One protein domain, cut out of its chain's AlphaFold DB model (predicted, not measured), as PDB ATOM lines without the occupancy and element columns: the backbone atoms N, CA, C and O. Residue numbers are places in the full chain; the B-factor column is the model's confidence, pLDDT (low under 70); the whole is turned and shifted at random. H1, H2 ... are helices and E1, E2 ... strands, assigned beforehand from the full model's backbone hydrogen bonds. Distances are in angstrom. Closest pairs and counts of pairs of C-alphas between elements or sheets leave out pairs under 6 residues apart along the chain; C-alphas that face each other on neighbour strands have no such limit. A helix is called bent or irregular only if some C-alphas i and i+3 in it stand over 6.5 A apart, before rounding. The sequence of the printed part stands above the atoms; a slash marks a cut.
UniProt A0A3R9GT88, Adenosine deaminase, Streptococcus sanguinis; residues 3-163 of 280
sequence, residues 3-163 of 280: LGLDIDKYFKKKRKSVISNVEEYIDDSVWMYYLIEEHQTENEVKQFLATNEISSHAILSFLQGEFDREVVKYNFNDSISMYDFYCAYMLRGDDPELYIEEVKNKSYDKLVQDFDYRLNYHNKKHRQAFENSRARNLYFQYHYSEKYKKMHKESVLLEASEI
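AT A GLANCE: This is residues 3 to 163 of the 280 residues of the protein "Adenosine deaminase" of Streptococcus sanguinis (UniProt A0A3R9GT88). Two long helices, H2 and H4, run side by side in opposite ways, with H3 across one end of the pair, and at the other end a two-stranded ribbon, E1 and E2, meets the start of H2 at a corner and leads away to H1. H5 crosses H2 and joins this pair to a cluster of shorter helices, H6 to H10, from which H11 leads back to the ribbon. The printed part has 161 residues, with eleven named helices and two named strands, in the order H1 E1 H2 H3 H4 H5 H6 H7 H8 H9 H10 H11 E2 along the chain; the helices hold 105 and the strands 10 of the printed residues, the strands are antiparallel and the class is mostly helix. It is only just compact, close to loose, with a radius of gyration of the C-alphas of 17.9 A and spans of 50 by 38 by 29 A.

IN THESE COORDINATES: H1, residues 7 to 13, begins with C-alpha 7 at (-15.620, -9.023, 1.890). E1, residues 17 to 21, spans 13.3 A. H2, residues 22 to 39, spans 25.9 A from C-alpha 22 at (-19.833, -27.307, -10.322). H3 is residues 43 to 51, and H4, residues 56 to 73, spans 25.7 A. H5 is residues 82 to 90, H6 96 to 99, H7 102 to 105, H8 108 to 118 and H9 126 to 131. H8 is irregular: C-alphas 114 and 117 are 8.8 A apart. H10, residues 133 to 144, spans 16.2 A. H11 is residues 146 to 152, and E2, residues 155 to 159, spans 13.5 A and ends with C-alpha 159 at (-12.970, -14.297, -11.319).

HOW THE PARTS SIT: H10 is the hub, touching four helices. With residues 134 to 139 alone it touches H5 at a steep tilt of 60 degrees, C-alphas 88 and 135 being closest at 4.4 A. It touches H6, closest C-alphas 99 and 140, 6.2 A. It touches H9 and H11 only at the corner; with H9 it only just does, with 3 pairs of C-alphas within 8 A. H5 touches H9, C-alphas 87 and 129 closest at 4.3 A. H8 and H9 only just touch, with 3 pairs within 8 A, C-alphas 108 and 127 closest at 7.5 A. H7 and H8 are close but not clearly touching, C-alphas 103 and 111 closest at 7.4 A. With residues 27 to 34 alone, H2 touches H5, about perpendicular at 88 degrees, C-alphas 30 and 86 closest at 6.2 A. H2 touches H4 at a shallow tilt of 25 degrees, opposite ways, C-alphas 29 and 63 closest at 5.7 A. H3 is close to H4 but not clearly touching, C-alphas 49 and 56 closest at 7.2 A. E1 and E2 are antiparallel, with N 18 and O 158 at 2.9 A and N 20 and O 156 at 3.0 A, within hydrogen-bond range. H1 touches no helix; its closest C-alpha to E1 is that of Phe 11, 7.3 A from that of Ser 17. Every O i to N i+4 pair is within hydrogen-bond range in H1, H2, H3, H4, H5, H9, H10 and H11, and 5 of 7 are in H8; H6 and H7 are too short for such a pair.

THE WHOLE: The two C-alphas farthest apart, those of Thr 51 and Asn 105, are 52.3 A apart. The printed part has no cut and no long link. The mean pLDDT of the printed part is 94.0, and residue 78 is under 70.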
ATOM      1  N   LEU A   3     -19.146 -14.936   8.191       92.19
ATOM      2  CA  LEU A   3     -20.215 -13.977   8.479       92.19
ATOM      3  C   LEU A   3     -19.698 -12.571   8.817       92.19
ATOM      4  O   LEU A   3     -20.372 -11.609   8.489       92.19
ATOM      5  N   GLY A   4     -18.535 -12.448   9.461       91.00
ATOM      6  CA  GLY A   4     -17.971 -11.169   9.913       91.00
ATOM      7  C   GLY A   4     -16.747 -10.699   9.132       91.00
ATOM      8  O   GLY A   4     -16.101  -9.749   9.547       91.00
ATOM      9  N   LEU A   5     -16.375 -11.378   8.045       92.69
ATOM     10  CA  LEU A   5     -15.232 -10.954   7.239       92.69
ATOM     11  C   LEU A   5     -15.563  -9.689   6.450       92.69
ATOM     12  O   LEU A   5     -16.641  -9.585   5.867       92.69
ATOM     13  N   ASP A   6     -14.587  -8.793   6.355       93.44
ATOM     14  CA  ASP A   6     -14.567  -7.746   5.339       93.44
ATOM     15  C   ASP A   6     -14.420  -8.404   3.957       93.44
ATOM     16  O   ASP A   6     -13.385  -8.999   3.624       93.44
ATOM     17  N   ILE A   7     -15.502  -8.344   3.180       94.88
ATOM     18  CA  ILE A   7     -15.620  -9.023   1.890       94.88
ATOM     19  C   ILE A   7     -14.634  -8.449   0.861       94.88
ATOM     20  O   ILE A   7     -14.022  -9.215   0.111       94.88
ATOM     21  N   ASP A   8     -14.394  -7.137   0.860       94.88
ATOM     22  CA  ASP A   8     -13.460  -6.504  -0.079       94.88
ATOM     23  C   ASP A   8     -12.020  -6.920   0.214       94.88
ATOM     24  O   ASP A   8     -11.279  -7.333  -0.687       94.88
ATOM     25  N   LYS A   9     -11.615  -6.880   1.491       93.25
ATOM     26  CA  LYS A   9     -10.290  -7.362   1.912       93.25
ATOM     27  C   LYS A   9     -10.111  -8.842   1.584       93.25
ATOM     28  O   LYS A   9      -9.027  -9.233   1.133       93.25
ATOM     29  N   TYR A  10     -11.150  -9.657   1.782       93.62
ATOM     30  CA  TYR A  10     -11.131 -11.082   1.456       93.62
ATOM     31  C   TYR A  10     -10.855 -11.318  -0.034       93.62
ATOM     32  O   TYR A  10      -9.854 -11.959  -0.377       93.62
ATOM     33  N   PHE A  11     -11.684 -10.758  -0.920       95.12
ATOM     34  CA  PHE A  11     -11.525 -10.955  -2.362       95.12
ATOM     35  C   PHE A  11     -10.236 -10.329  -2.889       95.12
ATOM     36  O   PHE A  11      -9.542 -10.960  -3.686       95.12
ATOM     37  N   LYS A  12      -9.821  -9.160  -2.382       94.31
ATOM     38  CA  LYS A  12      -8.520  -8.566  -2.725       94.31
ATOM     39  C   LYS A  12      -7.365  -9.507  -2.388       94.31
ATOM     40  O   LYS A  12      -6.495  -9.736  -3.227       94.31
ATOM     41  N   LYS A  13      -7.361 -10.104  -1.191       92.38
ATOM     42  CA  LYS A  13      -6.316 -11.054  -0.785       92.38
ATOM     43  C   LYS A  13      -6.324 -12.330  -1.627       92.38
ATOM     44  O   LYS A  13      -5.264 -12.891  -1.900       92.38
ATOM     45  N   LYS A  14      -7.502 -12.775  -2.056       92.81
ATOM     46  CA  LYS A  14      -7.681 -13.932  -2.944       92.81
ATOM     47  C   LYS A  14      -7.493 -13.599  -4.429       92.81
ATOM     48  O   LYS A  14      -7.686 -14.480  -5.256       92.81
ATOM     49  N   ARG A  15      -7.078 -12.369  -4.775       95.12
ATOM     50  CA  ARG A  15      -6.927 -11.889  -6.165       95.12
ATOM     51  C   ARG A  15      -8.210 -12.070  -6.984       95.12
ATOM     52  O   ARG A  15      -8.152 -12.450  -8.145       95.12
ATOM     53  N   LYS A  16      -9.357 -11.869  -6.330       96.00
ATOM     54  CA  LYS A  16     -10.705 -12.094  -6.865       96.00
ATOM     55  C   LYS A  16     -10.928 -13.504  -7.428       96.00
ATOM     56  O   LYS A  16     -11.910 -13.728  -8.110       96.00
ATOM     57  N   SER A  17     -10.066 -14.476  -7.136       95.25
ATOM     58  CA  SER A  17     -10.237 -15.841  -7.629       95.25
ATOM     59  C   SER A  17     -11.158 -16.631  -6.704       95.25
ATOM     60  O   SER A  17     -10.919 -16.703  -5.496       95.25
ATOM     61  N   VAL A  18     -12.171 -17.264  -7.286       93.56
ATOM     62  CA  VAL A  18     -13.034 -18.242  -6.623       93.56
ATOM     63  C   VAL A  18     -12.751 -19.601  -7.244       93.56
ATOM     64  O   VAL A  18     -12.794 -19.767  -8.461       93.56
ATOM     65  N   ILE A  19     -12.410 -20.557  -6.384       93.31
ATOM     66  CA  ILE A  19     -12.210 -21.959  -6.743       93.31
ATOM     67  C   ILE A  19     -13.320 -22.725  -6.042       93.31
ATOM     68  O   ILE A  19     -13.437 -22.630  -4.821       93.31
ATOM     69  N   SER A  20     -14.110 -23.446  -6.818       94.31
ATOM     70  CA  SER A  20     -15.231 -24.249  -6.342       94.31
ATOM     71  C   SER A  20     -15.349 -25.515  -7.198       94.31
ATOM     72  O   SER A  20     -14.503 -25.783  -8.061       94.31
ATOM     73  N   ASN A  21     -16.392 -26.297  -6.966       93.94
ATOM     74  CA  ASN A  21     -16.849 -27.322  -7.890       93.94
ATOM     75  C   ASN A  21     -18.189 -26.912  -8.530       93.94
ATOM     76  O   ASN A  21     -18.788 -25.906  -8.149       93.94
ATOM     77  N   VAL A  22     -18.624 -27.648  -9.551       92.12
ATOM     78  CA  VAL A  22     -19.833 -27.307 -10.322       92.12
ATOM     79  C   VAL A  22     -21.079 -27.283  -9.443       92.12
ATOM     80  O   VAL A  22     -21.894 -26.373  -9.574       92.12
ATOM     81  N   GLU A  23     -21.222 -28.265  -8.553       89.81
ATOM     82  CA  GLU A  23     -22.381 -28.362  -7.663       89.81
ATOM     83  C   GLU A  23     -22.436 -27.191  -6.693       89.81
ATOM     84  O   GLU A  23     -23.432 -26.476  -6.677       89.81
ATOM     85  N   GLU A  24     -21.348 -26.944  -5.964       92.31
ATOM     86  CA  GLU A  24     -21.251 -25.835  -5.014       92.31
ATOM     87  C   GLU A  24     -21.518 -24.494  -5.697       92.31
ATOM     88  O   GLU A  24     -22.281 -23.686  -5.184       92.31
ATOM     89  N   TYR A  25     -20.955 -24.258  -6.884       94.00
ATOM     90  CA  TYR A  25     -21.140 -22.986  -7.575       94.00
ATOM     91  C   TYR A  25     -22.576 -22.761  -8.079       94.00
ATOM     92  O   TYR A  25     -23.112 -21.654  -7.947       94.00
ATOM     93  N   ILE A  26     -23.215 -23.796  -8.639       93.06
ATOM     94  CA  ILE A  26     -24.622 -23.721  -9.057       93.06
ATOM     95  C   ILE A  26     -25.516 -23.545  -7.829       93.06
ATOM     96  O   ILE A  26     -26.354 -22.645  -7.813       93.06
ATOM     97  N   ASP A  27     -25.316 -24.357  -6.791       93.19
ATOM     98  CA  ASP A  27     -26.097 -24.287  -5.558       93.19
ATOM     99  C   ASP A  27     -25.960 -22.929  -4.873       93.19
ATOM    100  O   ASP A  27     -26.969 -22.360  -4.466       93.19
ATOM    101  N   ASP A  28     -24.743 -22.388  -4.775       95.06
ATOM    102  CA  ASP A  28     -24.487 -21.072  -4.196       95.06
ATOM    103  C   ASP A  28     -25.197 -19.984  -5.005       95.06
ATOM    104  O   ASP A  28     -25.829 -19.103  -4.424       95.06
ATOM    105  N   SER A  29     -25.165 -20.058  -6.339       95.88
ATOM    106  CA  SER A  29     -25.850 -19.090  -7.207       95.88
ATOM    107  C   SER A  29     -27.368 -19.124  -7.009       95.88
ATOM    108  O   SER A  29     -27.993 -18.077  -6.820       95.88
ATOM    109  N   VAL A  30     -27.954 -20.325  -6.979       97.44
ATOM    110  CA  VAL A  30     -29.389 -20.543  -6.736       97.44
ATOM    111  C   VAL A  30     -29.775 -20.082  -5.329       97.44
ATOM    112  O   VAL A  30     -30.754 -19.359  -5.145       97.44
ATOM    113  N   TRP A  31     -29.002 -20.472  -4.317       97.38
ATOM    114  CA  TRP A  31     -29.263 -20.125  -2.926       97.38
ATOM    115  C   TRP A  31     -29.161 -18.616  -2.689       97.38
ATOM    116  O   TRP A  31     -30.055 -18.043  -2.065       97.38
ATOM    117  N   MET A  32     -28.126 -17.957  -3.221       98.19
ATOM    118  CA  MET A  32     -27.989 -16.501  -3.137       98.19
ATOM    119  C   MET A  32     -29.156 -15.794  -3.825       98.19
ATOM    120  O   MET A  32     -29.704 -14.856  -3.246       98.19
ATOM    121  N   TYR A  33     -29.568 -16.256  -5.013       98.69
ATOM    122  CA  TYR A  33     -30.693 -15.676  -5.750       98.69
ATOM    123  C   TYR A  33     -31.957 -15.663  -4.891       98.69
ATOM    124  O   TYR A  33     -32.501 -14.596  -4.609       98.69
ATOM    125  N   TYR A  34     -32.390 -16.831  -4.406       98.00
ATOM    126  CA  TYR A  34     -33.637 -16.937  -3.647       98.00
ATOM    127  C   TYR A  34     -33.534 -16.304  -2.259       98.00
ATOM    128  O   TYR A  34     -34.498 -15.707  -1.783       98.00
ATOM    129  N   LEU A  35     -32.363 -16.347  -1.612       98.06
ATOM    130  CA  LEU A  35     -32.167 -15.640  -0.348       98.06
ATOM    131  C   LEU A  35     -32.362 -14.127  -0.526       98.06
ATOM    132  O   LEU A  35     -33.042 -13.503   0.290       98.06
ATOM    133  N   ILE A  36     -31.789 -13.547  -1.582       98.56
ATOM    134  CA  ILE A  36     -31.941 -12.123  -1.897       98.56
ATOM    135  C   ILE A  36     -33.385 -11.822  -2.295       98.56
ATOM    136  O   ILE A  36     -33.967 -10.876  -1.767       98.56
ATOM    137  N   GLU A  37     -33.979 -12.624  -3.179       98.06
ATOM    138  CA  GLU A  37     -35.354 -12.438  -3.649       98.06
ATOM    139  C   GLU A  37     -36.350 -12.384  -2.480       98.06
ATOM    140  O   GLU A  37     -37.198 -11.493  -2.427       98.06
ATOM    141  N   GLU A  38     -36.200 -13.287  -1.509       96.81
ATOM    142  CA  GLU A  38     -37.078 -13.391  -0.342       96.81
ATOM    143  C   GLU A  38     -36.962 -12.210   0.633       96.81
ATOM    144  O   GLU A  38     -37.931 -11.905   1.330       96.81
ATOM    145  N   HIS A  39     -35.799 -11.551   0.706       98.38
ATOM    146  CA  HIS A  39     -35.510 -10.545   1.739       98.38
ATOM    147  C   HIS A  39     -35.331  -9.123   1.182       98.38
ATOM    148  O   HIS A  39     -35.344  -8.166   1.954       98.38
ATOM    149  N   GLN A  40     -35.217  -8.928  -0.139       97.00
ATOM    150  CA  GLN A  40     -34.986  -7.605  -0.751       97.00
ATOM    151  C   GLN A  40     -36.084  -6.573  -0.445       97.00
ATOM    152  O   GLN A  40     -35.868  -5.370  -0.586       97.00
ATOM    153  N   THR A  41     -37.276  -7.015  -0.030       96.75
ATOM    154  CA  THR A  41     -38.379  -6.119   0.337       96.75
ATOM    155  C   THR A  41     -38.334  -5.633   1.784       96.75
ATOM    156  O   THR A  41     -39.075  -4.700   2.110       96.75
ATOM    157  N   GLU A  42     -37.498  -6.231   2.635       97.69
ATOM    158  CA  GLU A  42     -37.328  -5.832   4.034       97.69
ATOM    159  C   GLU A  42     -36.704  -4.435   4.152       97.69
ATOM    160  O   GLU A  42     -35.869  -4.038   3.340       97.69
ATOM    161  N   ASN A  43     -37.099  -3.672   5.174       97.06
ATOM    162  CA  ASN A  43     -36.707  -2.267   5.304       97.06
ATOM    163  C   ASN A  43     -35.194  -2.094   5.501       97.06
ATOM    164  O   ASN A  43     -34.584  -1.236   4.870       97.06
ATOM    165  N   GLU A  44     -34.582  -2.925   6.341       96.88
ATOM    166  CA  GLU A  44     -33.148  -2.897   6.625       96.88
ATOM    167  C   GLU A  44     -32.328  -3.302   5.395       96.88
ATOM    168  O   GLU A  44     -31.273  -2.723   5.137       96.88
ATOM    169  N   VAL A  45     -32.838  -4.242   4.591       97.75
ATOM    170  CA  VAL A  45     -32.218  -4.667   3.328       97.75
ATOM    171  C   VAL A  45     -32.328  -3.570   2.272       97.75
ATOM    172  O   VAL A  45     -31.329  -3.234   1.643       97.75
ATOM    173  N   LYS A  46     -33.492  -2.922   2.133       97.81
ATOM    174  CA  LYS A  46     -33.658  -1.736   1.273       97.81
ATOM    175  C   LYS A  46     -32.716  -0.603   1.667       97.81
ATOM    176  O   LYS A  46     -32.124   0.024   0.794       97.81
ATOM    177  N   GLN A  47     -32.563  -0.351   2.968       96.56
ATOM    178  CA  GLN A  47     -31.624   0.649   3.465       96.56
ATOM    179  C   GLN A  47     -30.182   0.275   3.116       96.56
ATOM    180  O   GLN A  47     -29.449   1.128   2.626       96.56
ATOM    181  N   PHE A  48     -29.786  -0.985   3.313       96.25
ATOM    182  CA  PHE A  48     -28.458  -1.464   2.931       96.25
ATOM    183  C   PHE A  48     -28.195  -1.276   1.431       96.25
ATOM    184  O   PHE A  48     -27.156  -0.730   1.066       96.25
ATOM    185  N   LEU A  49     -29.141  -1.665   0.574       97.44
ATOM    186  CA  LEU A  49     -29.046  -1.488  -0.877       97.44
ATOM    187  C   LEU A  49     -28.888  -0.007  -1.251       97.44
ATOM    188  O   LEU A  49     -27.971   0.342  -1.986       97.44
ATOM    189  N   ALA A  50     -29.729   0.869  -0.691       97.06
ATOM    190  CA  ALA A  50     -29.697   2.303  -0.974       97.06
ATOM    191  C   ALA A  50     -28.402   2.976  -0.490       97.06
ATOM    192  O   ALA A  50     -27.817   3.765  -1.222       97.06
ATOM    193  N   THR A  51     -27.935   2.662   0.723       95.19
ATOM    194  CA  THR A  51     -26.707   3.242   1.292       95.19
ATOM    195  C   THR A  51     -25.449   2.827   0.533       95.19
ATOM    196  O   THR A  51     -24.495   3.595   0.497       95.19
ATOM    197  N   ASN A  52     -25.438   1.635  -0.067       94.75
ATOM    198  CA  ASN A  52     -24.288   1.125  -0.815       94.75
ATOM    199  C   ASN A  52     -24.432   1.295  -2.337       94.75
ATOM    200  O   ASN A  52     -23.586   0.792  -3.065       94.75
ATOM    201  N   GLU A  53     -25.488   1.966  -2.815       96.62
ATOM    202  CA  GLU A  53     -25.776   2.157  -4.249       96.62
ATOM    203  C   GLU A  53     -25.887   0.834  -5.043       96.62
ATOM    204  O   GLU A  53     -25.589   0.768  -6.233       96.62
ATOM    205  N   ILE A  54     -26.363  -0.231  -4.387       95.44
ATOM    206  CA  ILE A  54     -26.474  -1.580  -4.959       95.44
ATOM    207  C   ILE A  54     -27.876  -1.803  -5.541       95.44
ATOM    208  O   ILE A  54     -28.892  -1.560  -4.884       95.44
ATOM    209  N   SER A  55     -27.946  -2.365  -6.750       96.69
ATOM    210  CA  SER A  55     -29.205  -2.788  -7.376       96.69
ATOM    211  C   SER A  55     -29.466  -4.280  -7.152       96.69
ATOM    212  O   SER A  55     -28.797  -5.131  -7.742       96.69
ATOM    213  N   SER A  56     -30.494  -4.618  -6.361       96.75
ATOM    214  CA  SER A  56     -30.901  -6.022  -6.182       96.75
ATOM    215  C   SER A  56     -31.340  -6.660  -7.502       96.75
ATOM    216  O   SER A  56     -31.021  -7.816  -7.757       96.75
ATOM    217  N   HIS A  57     -31.997  -5.903  -8.387       97.69
ATOM    218  CA  HIS A  57     -32.399  -6.393  -9.706       97.69
ATOM    219  C   HIS A  57     -31.195  -6.758 -10.584       97.69
ATOM    220  O   HIS A  57     -31.228  -7.781 -11.271       97.69
ATOM    221  N   ALA A  58     -30.124  -5.957 -10.538       98.19
ATOM    222  CA  ALA A  58     -28.897  -6.266 -11.262       98.19
ATOM    223  C   ALA A  58     -28.255  -7.550 -10.717       98.19
ATOM    224  O   ALA A  58     -27.903  -8.424 -11.505       98.19
ATOM    225  N   ILE A  59     -28.169  -7.697  -9.388       98.44
ATOM    226  CA  ILE A  59     -27.630  -8.908  -8.749       98.44
ATOM    227  C   ILE A  59     -28.441 -10.147  -9.138       98.44
ATOM    228  O   ILE A  59     -27.863 -11.145  -9.556       98.44
ATOM    229  N   LEU A  60     -29.772 -10.092  -9.035       98.56
ATOM    230  CA  LEU A  60     -30.640 -11.221  -9.381       98.56
ATOM    231  C   LEU A  60     -30.504 -11.599 -10.863       98.56
ATOM    232  O   LEU A  60     -30.398 -12.779 -11.186       98.56
ATOM    233  N   SER A  61     -30.439 -10.609 -11.757       98.25
ATOM    234  CA  SER A  61     -30.226 -10.844 -13.192       98.25
ATOM    235  C   SER A  61     -28.854 -11.459 -13.473       98.25
ATOM    236  O   SER A  61     -28.740 -12.360 -14.301       98.25
ATOM    237  N   PHE A  62     -27.818 -11.005 -12.765       98.12
ATOM    238  CA  PHE A  62     -26.480 -11.579 -12.849       98.12
ATOM    239  C   PHE A  62     -26.471 -13.041 -12.391       98.12
ATOM    240  O   PHE A  62     -26.046 -13.898 -13.155       98.12
ATOM    241  N   LEU A  63     -27.005 -13.348 -11.205       98.06
ATOM    242  CA  LEU A  63     -27.063 -14.717 -10.675       98.06
ATOM    243  C   LEU A  63     -27.869 -15.661 -11.581       98.06
ATOM    244  O   LEU A  63     -27.469 -16.808 -11.775       98.06
ATOM    245  N   GLN A  64     -28.965 -15.178 -12.178       97.12
ATOM    246  CA  GLN A  64     -29.712 -15.926 -13.193       97.12
ATOM    247  C   GLN A  64     -28.852 -16.220 -14.427       97.12
ATOM    248  O   GLN A  64     -28.810 -17.358 -14.882       97.12
ATOM    249  N   GLY A  65     -28.121 -15.223 -14.933       95.75
ATOM    250  CA  GLY A  65     -27.219 -15.401 -16.070       95.75
ATOM    251  C   GLY A  65     -26.066 -16.371 -15.790       95.75
ATOM    252  O   GLY A  65     -25.720 -17.171 -16.661       95.75
ATOM    253  N   GLU A  66     -25.497 -16.346 -14.579       94.00
ATOM    254  CA  GLU A  66     -24.483 -17.323 -14.160       94.00
ATOM    255  C   GLU A  66     -25.061 -18.747 -14.171       94.00
ATOM    256  O   GLU A  66     -24.451 -19.656 -14.735       94.00
ATOM    257  N   PHE A  67     -26.258 -18.932 -13.607       94.69
ATOM    258  CA  PHE A  67     -26.953 -20.218 -13.600       94.69
ATOM    259  C   PHE A  67     -27.238 -20.730 -15.018       94.69
ATOM    260  O   PHE A  67     -26.863 -21.857 -15.343       94.69
ATOM    261  N   ASP A  68     -27.838 -19.899 -15.876       93.12
ATOM    262  CA  ASP A  68     -28.185 -20.273 -17.251       93.12
ATOM    263  C   ASP A  68     -26.936 -20.707 -18.036       93.12
ATOM    264  O   ASP A  68     -26.954 -21.704 -18.763       93.12
ATOM    265  N   ARG A  69     -25.812 -20.001 -17.843       91.12
ATOM    266  CA  ARG A  69     -24.534 -20.348 -18.472       91.12
ATOM    267  C   ARG A  69     -24.026 -21.718 -18.025       91.12
ATOM    268  O   ARG A  69     -23.611 -22.508 -18.874       91.12
ATOM    269  N   GLU A  70     -24.007 -22.001 -16.723       89.44
ATOM    270  CA  GLU A  70     -23.461 -23.270 -16.225       89.44
ATOM    271  C   GLU A  70     -24.369 -24.463 -16.548       89.44
ATOM    272  O   GLU A  70     -23.860 -25.529 -16.900       89.44
ATOM    273  N   VAL A  71     -25.695 -24.288 -16.510       87.81
ATOM    274  CA  VAL A  71     -26.665 -25.327 -16.903       87.81
ATOM    275  C   VAL A  71     -26.421 -25.781 -18.343       87.81
ATOM    276  O   VAL A  71     -26.316 -26.983 -18.597       87.81
ATOM    277  N   VAL A  72     -26.237 -24.832 -19.269       87.50
ATOM    278  CA  VAL A  72     -25.902 -25.125 -20.671       87.50
ATOM    279  C   VAL A  72     -24.524 -25.775 -20.783       87.50
ATOM    280  O   VAL A  72     -24.368 -26.808 -21.433       87.50
ATOM    281  N   LYS A  73     -23.507 -25.201 -20.131       88.06
ATOM    282  CA  LYS A  73     -22.118 -25.675 -20.214       88.06
ATOM    283  C   LYS A  73     -21.956 -27.126 -19.759       88.06
ATOM    284  O   LYS A  73     -21.199 -27.873 -20.377       88.06
ATOM    285  N   TYR A  74     -22.660 -27.527 -18.705       85.06
ATOM    286  CA  TYR A  74     -22.594 -28.882 -18.156       85.06
ATOM    287  C   TYR A  74     -23.688 -29.816 -18.695       85.06
ATOM    288  O   TYR A  74     -23.829 -30.938 -18.211       85.06
ATOM    289  N   ASN A  75     -24.414 -29.405 -19.745       81.75
ATOM    290  CA  ASN A  75     -25.473 -30.189 -20.392       81.75
ATOM    291  C   ASN A  75     -26.505 -30.732 -19.393       81.75
ATOM    292  O   ASN A  75     -26.927 -31.895 -19.467       81.75
ATOM    293  N   PHE A  76     -26.906 -29.893 -18.440       79.75
ATOM    294  CA  PHE A  76     -28.117 -30.153 -17.680       79.75
ATOM    295  C   PHE A  76     -29.313 -30.140 -18.645       79.75
ATOM    296  O   PHE A  76     -29.274 -29.530 -19.707       79.75
ATOM    297  N   ASN A  77     -30.374 -30.871 -18.314       74.50
ATOM    298  CA  ASN A  77     -31.554 -30.963 -19.174       74.50
ATOM    299  C   ASN A  77     -32.182 -29.571 -19.375       74.50
ATOM    300  O   ASN A  77     -32.622 -28.990 -18.390       74.50
ATOM    301  N   ASP A  78     -32.307 -29.092 -20.620       66.88
ATOM    302  CA  ASP A  78     -32.844 -27.760 -20.977       66.88
ATOM    303  C   ASP A  78     -34.236 -27.447 -20.395       66.88
ATOM    304  O   ASP A  78     -34.660 -26.296 -20.340       66.88
ATOM    305  N   SER A  79     -34.981 -28.464 -19.956       78.69
ATOM    306  CA  SER A  79     -36.271 -28.272 -19.289       78.69
ATOM    307  C   SER A  79     -36.166 -27.893 -17.809       78.69
ATOM    308  O   SER A  79     -37.202 -27.608 -17.202       78.69
ATOM    309  N   ILE A  80     -34.969 -27.910 -17.217       88.19
ATOM    310  CA  ILE A  80     -34.757 -27.658 -15.795       88.19
ATOM    311  C   ILE A  80     -34.551 -26.175 -15.506       88.19
ATOM    312  O   ILE A  80     -33.774 -25.492 -16.162       88.19
ATOM    313  N   SER A  81     -35.267 -25.675 -14.507       93.69
ATOM    314  CA  SER A  81     -35.240 -24.270 -14.112       93.69
ATOM    315  C   SER A  81     -34.441 -24.054 -12.830       93.69
ATOM    316  O   SER A  81     -34.263 -24.974 -12.031       93.69
ATOM    317  N   MET A  82     -34.036 -22.808 -12.575       95.88
ATOM    318  CA  MET A  82     -33.426 -22.412 -11.298       95.88
ATOM    319  C   MET A  82     -34.324 -22.765 -10.101       95.88
ATOM    320  O   MET A  82     -33.848 -23.211  -9.058       95.88
ATOM    321  N   TYR A  83     -35.641 -22.645 -10.282       96.69
ATOM    322  CA  TYR A  83     -36.621 -23.000  -9.262       96.69
ATOM    323  C   TYR A  83     -36.626 -24.499  -8.931       96.69
ATOM    324  O   TYR A  83     -36.838 -24.873  -7.777       96.69
ATOM    325  N   ASP A  84     -36.351 -25.368  -9.910       96.50
ATOM    326  CA  ASP A  84     -36.229 -26.811  -9.680       96.50
ATOM    327  C   ASP A  84     -35.015 -27.128  -8.791       96.50
ATOM    328  O   ASP A  84     -35.126 -27.947  -7.878       96.50
ATOM    329  N   PHE A  85     -33.889 -26.433  -8.995       96.06
ATOM    330  CA  PHE A  85     -32.710 -26.529  -8.124       96.06
ATOM    331  C   PHE A  85     -32.986 -25.995  -6.721       96.06
ATOM    332  O   PHE A  85     -32.627 -26.637  -5.736       96.06
ATOM    333  N   TYR A  86     -33.675 -24.860  -6.609       97.12
ATOM    334  CA  TYR A  86     -34.059 -24.312  -5.310       97.12
ATOM    335  C   TYR A  86     -34.973 -25.264  -4.534       97.12
ATOM    336  O   TYR A  86     -34.751 -25.524  -3.351       97.12
ATOM    337  N   CYS A  87     -35.959 -25.854  -5.212       97.31
ATOM    338  CA  CYS A  87     -36.790 -26.898  -4.630       97.31
ATOM    339  C   CYS A  87     -35.940 -28.105  -4.207       97.31
ATOM    340  O   CYS A  87     -36.091 -28.573  -3.085       97.31
ATOM    341  N   ALA A  88     -35.002 -28.572  -5.038       95.56
ATOM    342  CA  ALA A  88     -34.119 -29.683  -4.675       95.56
ATOM    343  C   ALA A  88     -33.261 -29.358  -3.438       95.56
ATOM    344  O   ALA A  88     -33.076 -30.212  -2.575       95.56
ATOM    345  N   TYR A  89     -32.803 -28.110  -3.297       94.62
ATOM    346  CA  TYR A  89     -32.095 -27.636  -2.110       94.62
ATOM    347  C   TYR A  89     -32.977 -27.708  -0.848       94.62
ATOM    348  O   TYR A  89     -32.505 -28.121   0.210       94.62
ATOM    349  N   MET A  90     -34.273 -27.380  -0.942       95.44
ATOM    350  CA  MET A  90     -35.217 -27.504   0.185       95.44
ATOM    351  C   MET A  90     -35.444 -28.959   0.642       95.44
ATOM    352  O   MET A  90     -35.829 -29.164   1.795       95.44
ATOM    353  N   LEU A  91     -35.175 -29.945  -0.224       96.06
ATOM    354  CA  LEU A  91     -35.264 -31.382   0.078       96.06
ATOM    355  C   LEU A  91     -34.001 -31.944   0.747       96.06
ATOM    356  O   LEU A  91     -34.021 -33.064   1.237       96.06
ATOM    357  N   ARG A  92     -32.897 -31.185   0.839       92.56
ATOM    358  CA  ARG A  92     -31.618 -31.684   1.396       92.56
ATOM    359  C   ARG A  92     -31.642 -32.054   2.879       92.56
ATOM    360  O   ARG A  92     -30.679 -32.637   3.364       92.56
ATOM    361  N   GLY A  93     -32.710 -31.704   3.593       93.38
ATOM    362  CA  GLY A  93     -32.930 -32.159   4.967       93.38
ATOM    363  C   GLY A  93     -33.617 -33.524   5.069       93.38
ATOM    364  O   GLY A  93     -33.772 -34.018   6.181       93.38
ATOM    365  N   ASP A  94     -34.045 -34.104   3.948       96.38
ATOM    366  CA  ASP A  94     -34.629 -35.439   3.913       96.38
ATOM    367  C   ASP A  94     -33.551 -36.520   3.959       96.38
ATOM    368  O   ASP A  94     -32.377 -36.288   3.667       96.38
ATOM    369  N   ASP A  95     -33.976 -37.735   4.287       96.62
ATOM    370  CA  ASP A  95     -33.203 -38.943   4.065       96.62
ATOM    371  C   ASP A  95     -33.244 -39.337   2.573       96.62
ATOM    372  O   ASP A  95     -34.321 -39.672   2.052       96.62
ATOM    373  N   PRO A  96     -32.090 -39.361   1.876       96.19
ATOM    374  CA  PRO A  96     -32.025 -39.719   0.464       96.19
ATOM    375  C   PRO A  96     -32.606 -41.100   0.136       96.19
ATOM    376  O   PRO A  96     -33.132 -41.289  -0.963       96.19
ATOM    377  N   GLU A  97     -32.563 -42.070   1.057       96.19
ATOM    378  CA  GLU A  97     -32.996 -43.448   0.777       96.19
ATOM    379  C   GLU A  97     -34.490 -43.548   0.465       96.19
ATOM    380  O   GLU A  97     -34.907 -44.389  -0.337       96.19
ATOM    381  N   LEU A  98     -35.305 -42.645   1.024       95.56
ATOM    382  CA  LEU A  98     -36.738 -42.584   0.735       95.56
ATOM    383  C   LEU A  98     -37.009 -42.344  -0.759       95.56
ATOM    384  O   LEU A  98     -38.032 -42.781  -1.290       95.56
ATOM    385  N   TYR A  99     -36.081 -41.701  -1.470       95.19
ATOM    386  CA  TYR A  99     -36.229 -41.353  -2.882       95.19
ATOM    387  C   TYR A  99     -35.955 -42.521  -3.841       95.19
ATOM    388  O   TYR A  99     -36.245 -42.410  -5.038       95.19
ATOM    389  N   ILE A 100     -35.448 -43.655  -3.344       92.75
ATOM    390  CA  ILE A 100     -35.220 -44.853  -4.160       92.75
ATOM    391  C   ILE A 100     -36.562 -45.507  -4.526       92.75
ATOM    392  O   ILE A 100     -36.833 -45.725  -5.717       92.75
ATOM    393  N   GLU A 101     -37.421 -45.751  -3.529       88.19
ATOM    394  CA  GLU A 101     -38.691 -46.478  -3.696       88.19
ATOM    395  C   GLU A 101     -39.890 -45.788  -3.032       88.19
ATOM    396  O   GLU A 101     -40.915 -45.591  -3.687       88.19
ATOM    397  N   GLU A 102     -39.779 -45.374  -1.767       92.00
ATOM    398  CA  GLU A 102     -40.914 -44.877  -0.969       92.00
ATOM    399  C   GLU A 102     -41.612 -43.673  -1.621       92.00
ATOM    400  O   GLU A 102     -42.832 -43.666  -1.789       92.00
ATOM    401  N   VAL A 103     -40.836 -42.688  -2.083       89.69
ATOM    402  CA  VAL A 103     -41.330 -41.461  -2.738       89.69
ATOM    403  C   VAL A 103     -42.098 -41.730  -4.035       89.69
ATOM    404  O   VAL A 103     -42.928 -40.916  -4.442       89.69
ATOM    405  N   LYS A 104     -41.840 -42.857  -4.707       87.31
ATOM    406  CA  LYS A 104     -42.562 -43.244  -5.930       87.31
ATOM    407  C   LYS A 104     -43.902 -43.911  -5.621       87.31
ATOM    408  O   LYS A 104     -44.803 -43.860  -6.452       87.31
ATOM    409  N   ASN A 105     -44.018 -44.523  -4.444       90.38
ATOM    410  CA  ASN A 105     -45.119 -45.415  -4.089       90.38
ATOM    411  C   ASN A 105     -46.102 -44.804  -3.081       90.38
ATOM    412  O   ASN A 105     -47.211 -45.315  -2.924       90.38
ATOM    413  N   LYS A 106     -45.719 -43.728  -2.389       93.06
ATOM    414  CA  LYS A 106     -46.525 -43.091  -1.342       93.06
ATOM    415  C   LYS A 106     -46.811 -41.626  -1.664       93.06
ATOM    416  O   LYS A 106     -45.990 -40.925  -2.249       93.06
ATOM    417  N   SER A 107     -47.987 -41.155  -1.249       94.69
ATOM    418  CA  SER A 107     -48.292 -39.723  -1.242       94.69
ATOM    419  C   SER A 107     -47.453 -39.000  -0.184       94.69
ATOM    420  O   SER A 107     -46.987 -39.617   0.774       94.69
ATOM    421  N   TYR A 108     -47.308 -37.678  -0.320       95.25
ATOM    422  CA  TYR A 108     -46.592 -36.855   0.660       95.25
ATOM    423  C   TYR A 108     -47.113 -37.058   2.087       95.25
ATOM    424  O   TYR A 108     -46.334 -37.317   2.998       95.25
ATOM    425  N   ASP A 109     -48.433 -36.992   2.287       96.62
ATOM    426  CA  ASP A 109     -49.020 -37.115   3.627       96.62
ATOM    427  C   ASP A 109     -48.756 -38.493   4.239       96.62
ATOM    428  O   ASP A 109     -48.518 -38.602   5.440       96.62
ATOM    429  N   LYS A 110     -48.737 -39.542   3.406       96.62
ATOM    430  CA  LYS A 110     -48.416 -40.894   3.858       96.62
ATOM    431  C   LYS A 110     -46.935 -41.039   4.213       96.62
ATOM    432  O   LYS A 110     -46.618 -41.690   5.200       96.62
ATOM    433  N   LEU A 111     -46.041 -40.407   3.451       95.75
ATOM    434  CA  LEU A 111     -44.610 -40.366   3.762       95.75
ATOM    435  C   LEU A 111     -44.337 -39.636   5.073       95.75
ATOM    436  O   LEU A 111     -43.601 -40.157   5.897       95.75
ATOM    437  N   VAL A 112     -44.961 -38.475   5.291       96.31
ATOM    438  CA  VAL A 112     -44.831 -37.743   6.558       96.31
ATOM    439  C   VAL A 112     -45.378 -38.569   7.717       96.31
ATOM    440  O   VAL A 112     -44.745 -38.628   8.759       96.31
ATOM    441  N   GLN A 113     -46.513 -39.253   7.546       96.88
ATOM    442  CA  GLN A 113     -47.054 -40.121   8.593       96.88
ATOM    443  C   GLN A 113     -46.109 -41.279   8.953       96.88
ATOM    444  O   GLN A 113     -45.988 -41.621  10.127       96.88
ATOM    445  N   ASP A 114     -45.491 -41.909   7.953       96.38
ATOM    446  CA  ASP A 114     -44.677 -43.112   8.148       96.38
ATOM    447  C   ASP A 114     -43.213 -42.792   8.520       96.38
ATOM    448  O   ASP A 114     -42.543 -43.625   9.129       96.38
ATOM    449  N   PHE A 115     -42.705 -41.612   8.134       95.75
ATOM    450  CA  PHE A 115     -41.279 -41.265   8.154       95.75
ATOM    451  C   PHE A 115     -40.996 -39.797   8.535       95.75
ATOM    452  O   PHE A 115     -40.056 -39.199   8.010       95.75
ATOM    453  N   ASP A 116     -41.783 -39.191   9.427       94.56
ATOM    454  CA  ASP A 116     -41.603 -37.791   9.859       94.56
ATOM    455  C   ASP A 116     -40.160 -37.446  10.281       94.56
ATOM    456  O   ASP A 116     -39.622 -36.421   9.875       94.56
ATOM    457  N   TYR A 117     -39.495 -38.339  11.012       94.12
ATOM    458  CA  TYR A 117     -38.118 -38.207  11.493       94.12
ATOM    459  C   TYR A 117     -37.045 -38.293  10.394       94.12
ATOM    460  O   TYR A 117     -35.872 -38.032  10.662       94.12
ATOM    461  N   ARG A 118     -37.428 -38.685   9.172       96.25
ATOM    462  CA  ARG A 118     -36.557 -38.785   7.987       96.25
ATOM    463  C   ARG A 118     -36.847 -37.689   6.959       96.25
ATOM    464  O   ARG A 118     -36.282 -37.727   5.872       96.25
ATOM    465  N   LEU A 119     -37.752 -36.755   7.254       95.31
ATOM    466  CA  LEU A 119     -38.176 -35.706   6.328       95.31
ATOM    467  C   LEU A 119     -38.064 -34.327   6.973       95.31
ATOM    468  O   LEU A 119     -38.420 -34.125   8.132       95.31
ATOM    469  N   ASN A 120     -37.698 -33.321   6.187       94.31
ATOM    470  CA  ASN A 120     -37.663 -31.925   6.613       94.31
ATOM    471  C   ASN A 120     -39.049 -31.254   6.543       94.31
ATOM    472  O   ASN A 120     -39.192 -30.084   6.172       94.31
ATOM    473  N   TYR A 121     -40.106 -31.989   6.893       94.19
ATOM    474  CA  TYR A 121     -41.494 -31.577   6.667       94.19
ATOM    475  C   TYR A 121     -41.928 -30.352   7.491       94.19
ATOM    476  O   TYR A 121     -42.929 -29.711   7.163       94.19
ATOM    477  N   HIS A 122     -41.176 -29.993   8.538       92.56
ATOM    478  CA  HIS A 122     -41.387 -28.773   9.320       92.56
ATOM    479  C   HIS A 122     -41.041 -27.490   8.548       92.56
ATOM    480  O   HIS A 122     -41.523 -26.407   8.900       92.56
ATOM    481  N   ASN A 123     -40.224 -27.576   7.493       92.75
ATOM    482  CA  ASN A 123     -39.983 -26.439   6.617       92.75
ATOM    483  C   ASN A 123     -41.247 -26.156   5.786       92.75
ATOM    484  O   ASN A 123     -41.733 -26.996   5.035       92.75
ATOM    485  N   LYS A 124     -41.763 -24.925   5.874       93.19
ATOM    486  CA  LYS A 124     -42.996 -24.498   5.187       93.19
ATOM    487  C   LYS A 124     -42.944 -24.656   3.661       93.19
ATOM    488  O   LYS A 124     -43.990 -24.800   3.041       93.19
ATOM    489  N   LYS A 125     -41.748 -24.627   3.064       94.50
ATOM    490  CA  LYS A 125     -41.529 -24.798   1.617       94.50
ATOM    491  C   LYS A 125     -41.328 -26.260   1.211       94.50
ATOM    492  O   LYS A 125     -41.324 -26.558   0.021       94.50
ATOM    493  N   HIS A 126     -41.203 -27.170   2.180       96.81
ATOM    494  CA  HIS A 126     -40.882 -28.572   1.932       96.81
ATOM    495  C   HIS A 126     -41.929 -29.267   1.063       96.81
ATOM    496  O   HIS A 126     -41.573 -29.866   0.060       96.81
ATOM    497  N   ARG A 127     -43.226 -29.140   1.382       96.75
ATOM    498  CA  ARG A 127     -44.294 -29.766   0.582       96.75
ATOM    499  C   ARG A 127     -44.261 -29.308  -0.878       96.75
ATOM    500  O   ARG A 127     -44.318 -30.141  -1.770       96.75
ATOM    501  N   GLN A 128     -44.139 -28.002  -1.113       96.75
ATOM    502  CA  GLN A 128     -44.085 -27.439  -2.465       96.75
ATOM    503  C   GLN A 128     -42.864 -27.955  -3.237       96.75
ATOM    504  O   GLN A 128     -42.983 -28.365  -4.391       96.75
ATOM    505  N   ALA A 129     -41.700 -27.978  -2.584       97.12
ATOM    506  CA  ALA A 129     -40.483 -28.539  -3.150       97.12
ATOM    507  C   ALA A 129     -40.627 -30.036  -3.442       97.12
ATOM    508  O   ALA A 129     -40.211 -30.508  -4.499       97.12
ATOM    509  N   PHE A 130     -41.268 -30.772  -2.533       96.56
ATOM    510  CA  PHE A 130     -41.520 -32.192  -2.690       96.56
ATOM    511  C   PHE A 130     -42.456 -32.442  -3.857       96.56
ATOM    512  O   PHE A 130     -42.181 -33.331  -4.637       96.56
ATOM    513  N   GLU A 131     -43.536 -31.684  -4.034       95.38
ATOM    514  CA  GLU A 131     -44.487 -31.875  -5.139       95.38
ATOM    515  C   GLU A 131     -43.846 -31.631  -6.517       95.38
ATOM    516  O   GLU A 131     -44.250 -32.253  -7.508       95.38
ATOM    517  N   ASN A 132     -42.766 -30.847  -6.579       96.31
ATOM    518  CA  ASN A 132     -41.969 -30.664  -7.785       96.31
ATOM    519  C   ASN A 132     -41.199 -31.949  -8.168       96.31
ATOM    520  O   ASN A 132     -40.141 -32.280  -7.634       96.31
ATOM    521  N   SER A 133     -41.714 -32.673  -9.167       94.38
ATOM    522  CA  SER A 133     -41.104 -33.923  -9.653       94.38
ATOM    523  C   SER A 133     -39.681 -33.768 -10.204       94.38
ATOM    524  O   SER A 133     -38.880 -34.695 -10.067       94.38
ATOM    525  N   ARG A 134     -39.338 -32.610 -10.785       94.62
ATOM    526  CA  ARG A 134     -37.988 -32.331 -11.299       94.62
ATOM    527  C   ARG A 134     -37.008 -32.126 -10.154       94.62
ATOM    528  O   ARG A 134     -35.915 -32.681 -10.197       94.62
ATOM    529  N   ALA A 135     -37.432 -31.430  -9.103       95.56
ATOM    530  CA  ALA A 135     -36.659 -31.270  -7.878       95.56
ATOM    531  C   ALA A 135     -36.373 -32.616  -7.197       95.56
ATOM    532  O   ALA A 135     -35.225 -32.902  -6.860       95.56
ATOM    533  N   ARG A 136     -37.382 -33.494  -7.076       95.31
ATOM    534  CA  ARG A 136     -37.179 -34.858  -6.549       95.31
ATOM    535  C   ARG A 136     -36.202 -35.662  -7.407       95.31
ATOM    536  O   ARG A 136     -35.391 -36.418  -6.876       95.31
ATOM    537  N   ASN A 137     -36.266 -35.507  -8.733       93.50
ATOM    538  CA  ASN A 137     -35.320 -36.156  -9.634       93.50
ATOM    539  C   ASN A 137     -33.894 -35.619  -9.444       93.50
ATOM    540  O   ASN A 137     -32.989 -36.433  -9.296       93.50
ATOM    541  N   LEU A 138     -33.699 -34.298  -9.386       93.00
ATOM    542  CA  LEU A 138     -32.403 -33.677  -9.085       93.00
ATOM    543  C   LEU A 138     -31.820 -34.190  -7.774       93.00
ATOM    544  O   LEU A 138     -30.690 -34.667  -7.757       93.00
ATOM    545  N   TYR A 139     -32.616 -34.150  -6.705       94.69
ATOM    546  CA  TYR A 139     -32.230 -34.651  -5.392       94.69
ATOM    547  C   TYR A 139     -31.769 -36.115  -5.458       94.69
ATOM    548  O   TYR A 139     -30.673 -36.450  -5.013       94.69
ATOM    549  N   PHE A 140     -32.526 -36.978  -6.141       94.62
ATOM    550  CA  PHE A 140     -32.106 -38.358  -6.385       94.62
ATOM    551  C   PHE A 140     -30.789 -38.455  -7.182       94.62
ATOM    552  O   PHE A 140     -29.922 -39.260  -6.834       94.62
ATOM    553  N   GLN A 141     -30.604 -37.651  -8.238       91.94
ATOM    554  CA  GLN A 141     -29.370 -37.662  -9.035       91.94
ATOM    555  C   GLN A 141     -28.146 -37.253  -8.198       91.94
ATOM    556  O   GLN A 141     -27.123 -37.933  -8.292       91.94
ATOM    557  N   TYR A 142     -28.255 -36.219  -7.351       90.94
ATOM    558  CA  TYR A 142     -27.179 -35.793  -6.439       90.94
ATOM    559  C   TYR A 142     -26.658 -36.964  -5.588       90.94
ATOM    560  O   TYR A 142     -25.449 -37.169  -5.459       90.94
ATOM    561  N   HIS A 143     -27.566 -37.789  -5.060       93.12
ATOM    562  CA  HIS A 143     -27.210 -38.871  -4.141       93.12
ATOM    563  C   HIS A 143     -26.843 -40.196  -4.822       93.12
ATOM    564  O   HIS A 143     -25.959 -40.906  -4.333       93.12
ATOM    565  N   TYR A 144     -27.462 -40.536  -5.954       94.06
ATOM    566  CA  TYR A 144     -27.400 -41.902  -6.502       94.06
ATOM    567  C   TYR A 144     -26.859 -42.012  -7.926       94.06
ATOM    568  O   TYR A 144     -26.643 -43.123  -8.408       94.06
ATOM    569  N   SER A 145     -26.593 -40.899  -8.609       92.88
ATOM    570  CA  SER A 145     -26.097 -40.935  -9.984       92.88
ATOM    571  C   SER A 145     -24.598 -40.685 -10.056       92.88
ATOM    572  O   SER A 145     -24.119 -39.561  -9.927       92.88
ATOM    573  N   GLU A 146     -23.837 -41.742 -10.335       93.19
ATOM    574  CA  GLU A 146     -22.379 -41.652 -10.486       93.19
ATOM    575  C   GLU A 146     -21.956 -40.731 -11.638       93.19
ATOM    576  O   GLU A 146     -20.897 -40.106 -11.578       93.19
ATOM    577  N   LYS A 147     -22.792 -40.599 -12.676       90.12
ATOM    578  CA  LYS A 147     -22.566 -39.629 -13.754       90.12
ATOM    579  C   LYS A 147     -22.657 -38.194 -13.223       90.12
ATOM    580  O   LYS A 147     -21.740 -37.415 -13.469       90.12
ATOM    581  N   TYR A 148     -23.721 -37.863 -12.486       88.06
ATOM    582  CA  TYR A 148     -23.905 -36.524 -11.914       88.06
ATOM    583  C   TYR A 148     -22.817 -36.199 -10.893       88.06
ATOM    584  O   TYR A 148     -22.186 -35.156 -10.999       88.06
ATOM    585  N   LYS A 149     -22.498 -37.125  -9.981       90.81
ATOM    586  CA  LYS A 149     -21.426 -36.923  -8.991       90.81
ATOM    587  C   LYS A 149     -20.065 -36.637  -9.620       90.81
ATOM    588  O   LYS A 149     -19.282 -35.881  -9.055       90.81
ATOM    589  N   LYS A 150     -19.744 -37.266 -10.757       91.31
ATOM    590  CA  LYS A 150     -18.487 -37.002 -11.475       91.31
ATOM    591  C   LYS A 150     -18.467 -35.596 -12.065       91.31
ATOM    592  O   LYS A 150     -17.502 -34.882 -11.826       91.31
ATOM    593  N   MET A 151     -19.537 -35.211 -12.757       90.12
ATOM    594  CA  MET A 151     -19.707 -33.870 -13.326       90.12
ATOM    595  C   MET A 151     -19.661 -32.785 -12.242       90.12
ATOM    596  O   MET A 151     -18.970 -31.785 -12.382       90.12
ATOM    597  N   HIS A 152     -20.337 -33.008 -11.117       87.75
ATOM    598  CA  HIS A 152     -20.395 -32.064 -10.002       87.75
ATOM    599  C   HIS A 152     -19.044 -31.806  -9.343       87.75
ATOM    600  O   HIS A 152     -18.790 -30.698  -8.888       87.75
ATOM    601  N   LYS A 153     -18.157 -32.808  -9.331       91.25
ATOM    602  CA  LYS A 153     -16.798 -32.697  -8.784       91.25
ATOM    603  C   LYS A 153     -15.819 -31.988  -9.717       91.25
ATOM    604  O   LYS A 153     -14.673 -31.775  -9.319       91.25
ATOM    605  N   GLU A 154     -16.222 -31.655 -10.942       92.94
ATOM    606  CA  GLU A 154     -15.372 -30.883 -11.840       92.94
ATOM    607  C   GLU A 154     -15.084 -29.505 -11.237       92.94
ATOM    608  O   GLU A 154     -15.946 -28.860 -10.641       92.94
ATOM    609  N   SER A 155     -13.833 -29.062 -11.345       93.38
ATOM    610  CA  SER A 155     -13.410 -27.790 -10.770       93.38
ATOM    611  C   SER A 155     -13.895 -26.613 -11.611       93.38
ATOM    612  O   SER A 155     -13.730 -26.592 -12.831       93.38
ATOM    613  N   VAL A 156     -14.407 -25.592 -10.929       91.31
ATOM    614  CA  VAL A 156     -14.757 -24.296 -11.504       91.31
ATOM    615  C   VAL A 156     -13.787 -23.261 -10.947       91.31
ATOM    616  O   VAL A 156     -13.643 -23.107  -9.733       91.31
ATOM    617  N   LEU A 157     -13.109 -22.555 -11.849       92.94
ATOM    618  CA  LEU A 157     -12.299 -21.386 -11.533       92.94
ATOM    619  C   LEU A 157     -12.961 -20.177 -12.181       92.94
ATOM    620  O   LEU A 157     -13.138 -20.152 -13.398       92.94
ATOM    621  N   LEU A 158     -13.287 -19.178 -11.371       91.00
ATOM    622  CA  LEU A 158     -13.890 -17.938 -11.842       91.00
ATOM    623  C   LEU A 158     -13.255 -16.726 -11.169       91.00
ATOM    624  O   LEU A 158     -12.708 -16.803 -10.064       91.00
ATOM    625  N   GLU A 159     -13.322 -15.599 -11.866       95.00
ATOM    626  CA  GLU A 159     -12.970 -14.297 -11.319       95.00
ATOM    627  C   GLU A 159     -14.240 -13.628 -10.785       95.00
ATOM    628  O   GLU A 159     -15.213 -13.439 -11.512       95.00
ATOM    629  N   ALA A 160     -14.237 -13.287  -9.500       95.56
ATOM    630  CA  ALA A 160     -15.314 -12.575  -8.838       95.56
ATOM    631  C   ALA A 160     -15.422 -11.158  -9.413       95.56
ATOM    632  O   ALA A 160     -14.592 -10.285  -9.133       95.56
ATOM    633  N   SER A 161     -16.461 -10.946 -10.217       96.75
ATOM    634  CA  SER A 161     -16.872  -9.630 -10.696       96.75
ATOM    635  C   SER A 161     -17.329  -8.745  -9.533       96.75
ATOM    636  O   SER A 161     -17.674  -9.238  -8.458       96.75
ATOM    637  N   GLU A 162     -17.372  -7.428  -9.740       97.06
ATOM    638  CA  GLU A 162     -17.846  -6.512  -8.689       97.06
ATOM    639  C   GLU A 162     -19.291  -6.822  -8.273       97.06
ATOM    640  O   GLU A 162     -19.587  -6.893  -7.085       97.06
ATOM    641  N   ILE A 163     -20.163  -7.145  -9.233       97.94
ATOM    642  CA  ILE A 163     -21.556  -7.515  -8.948       97.94
ATOM    643  C   ILE A 163     -21.680  -8.827  -8.154       97.94
ATOM    644  O   ILE A 163     -22.566  -8.961  -7.312       97.94
TER     645      ILE A 163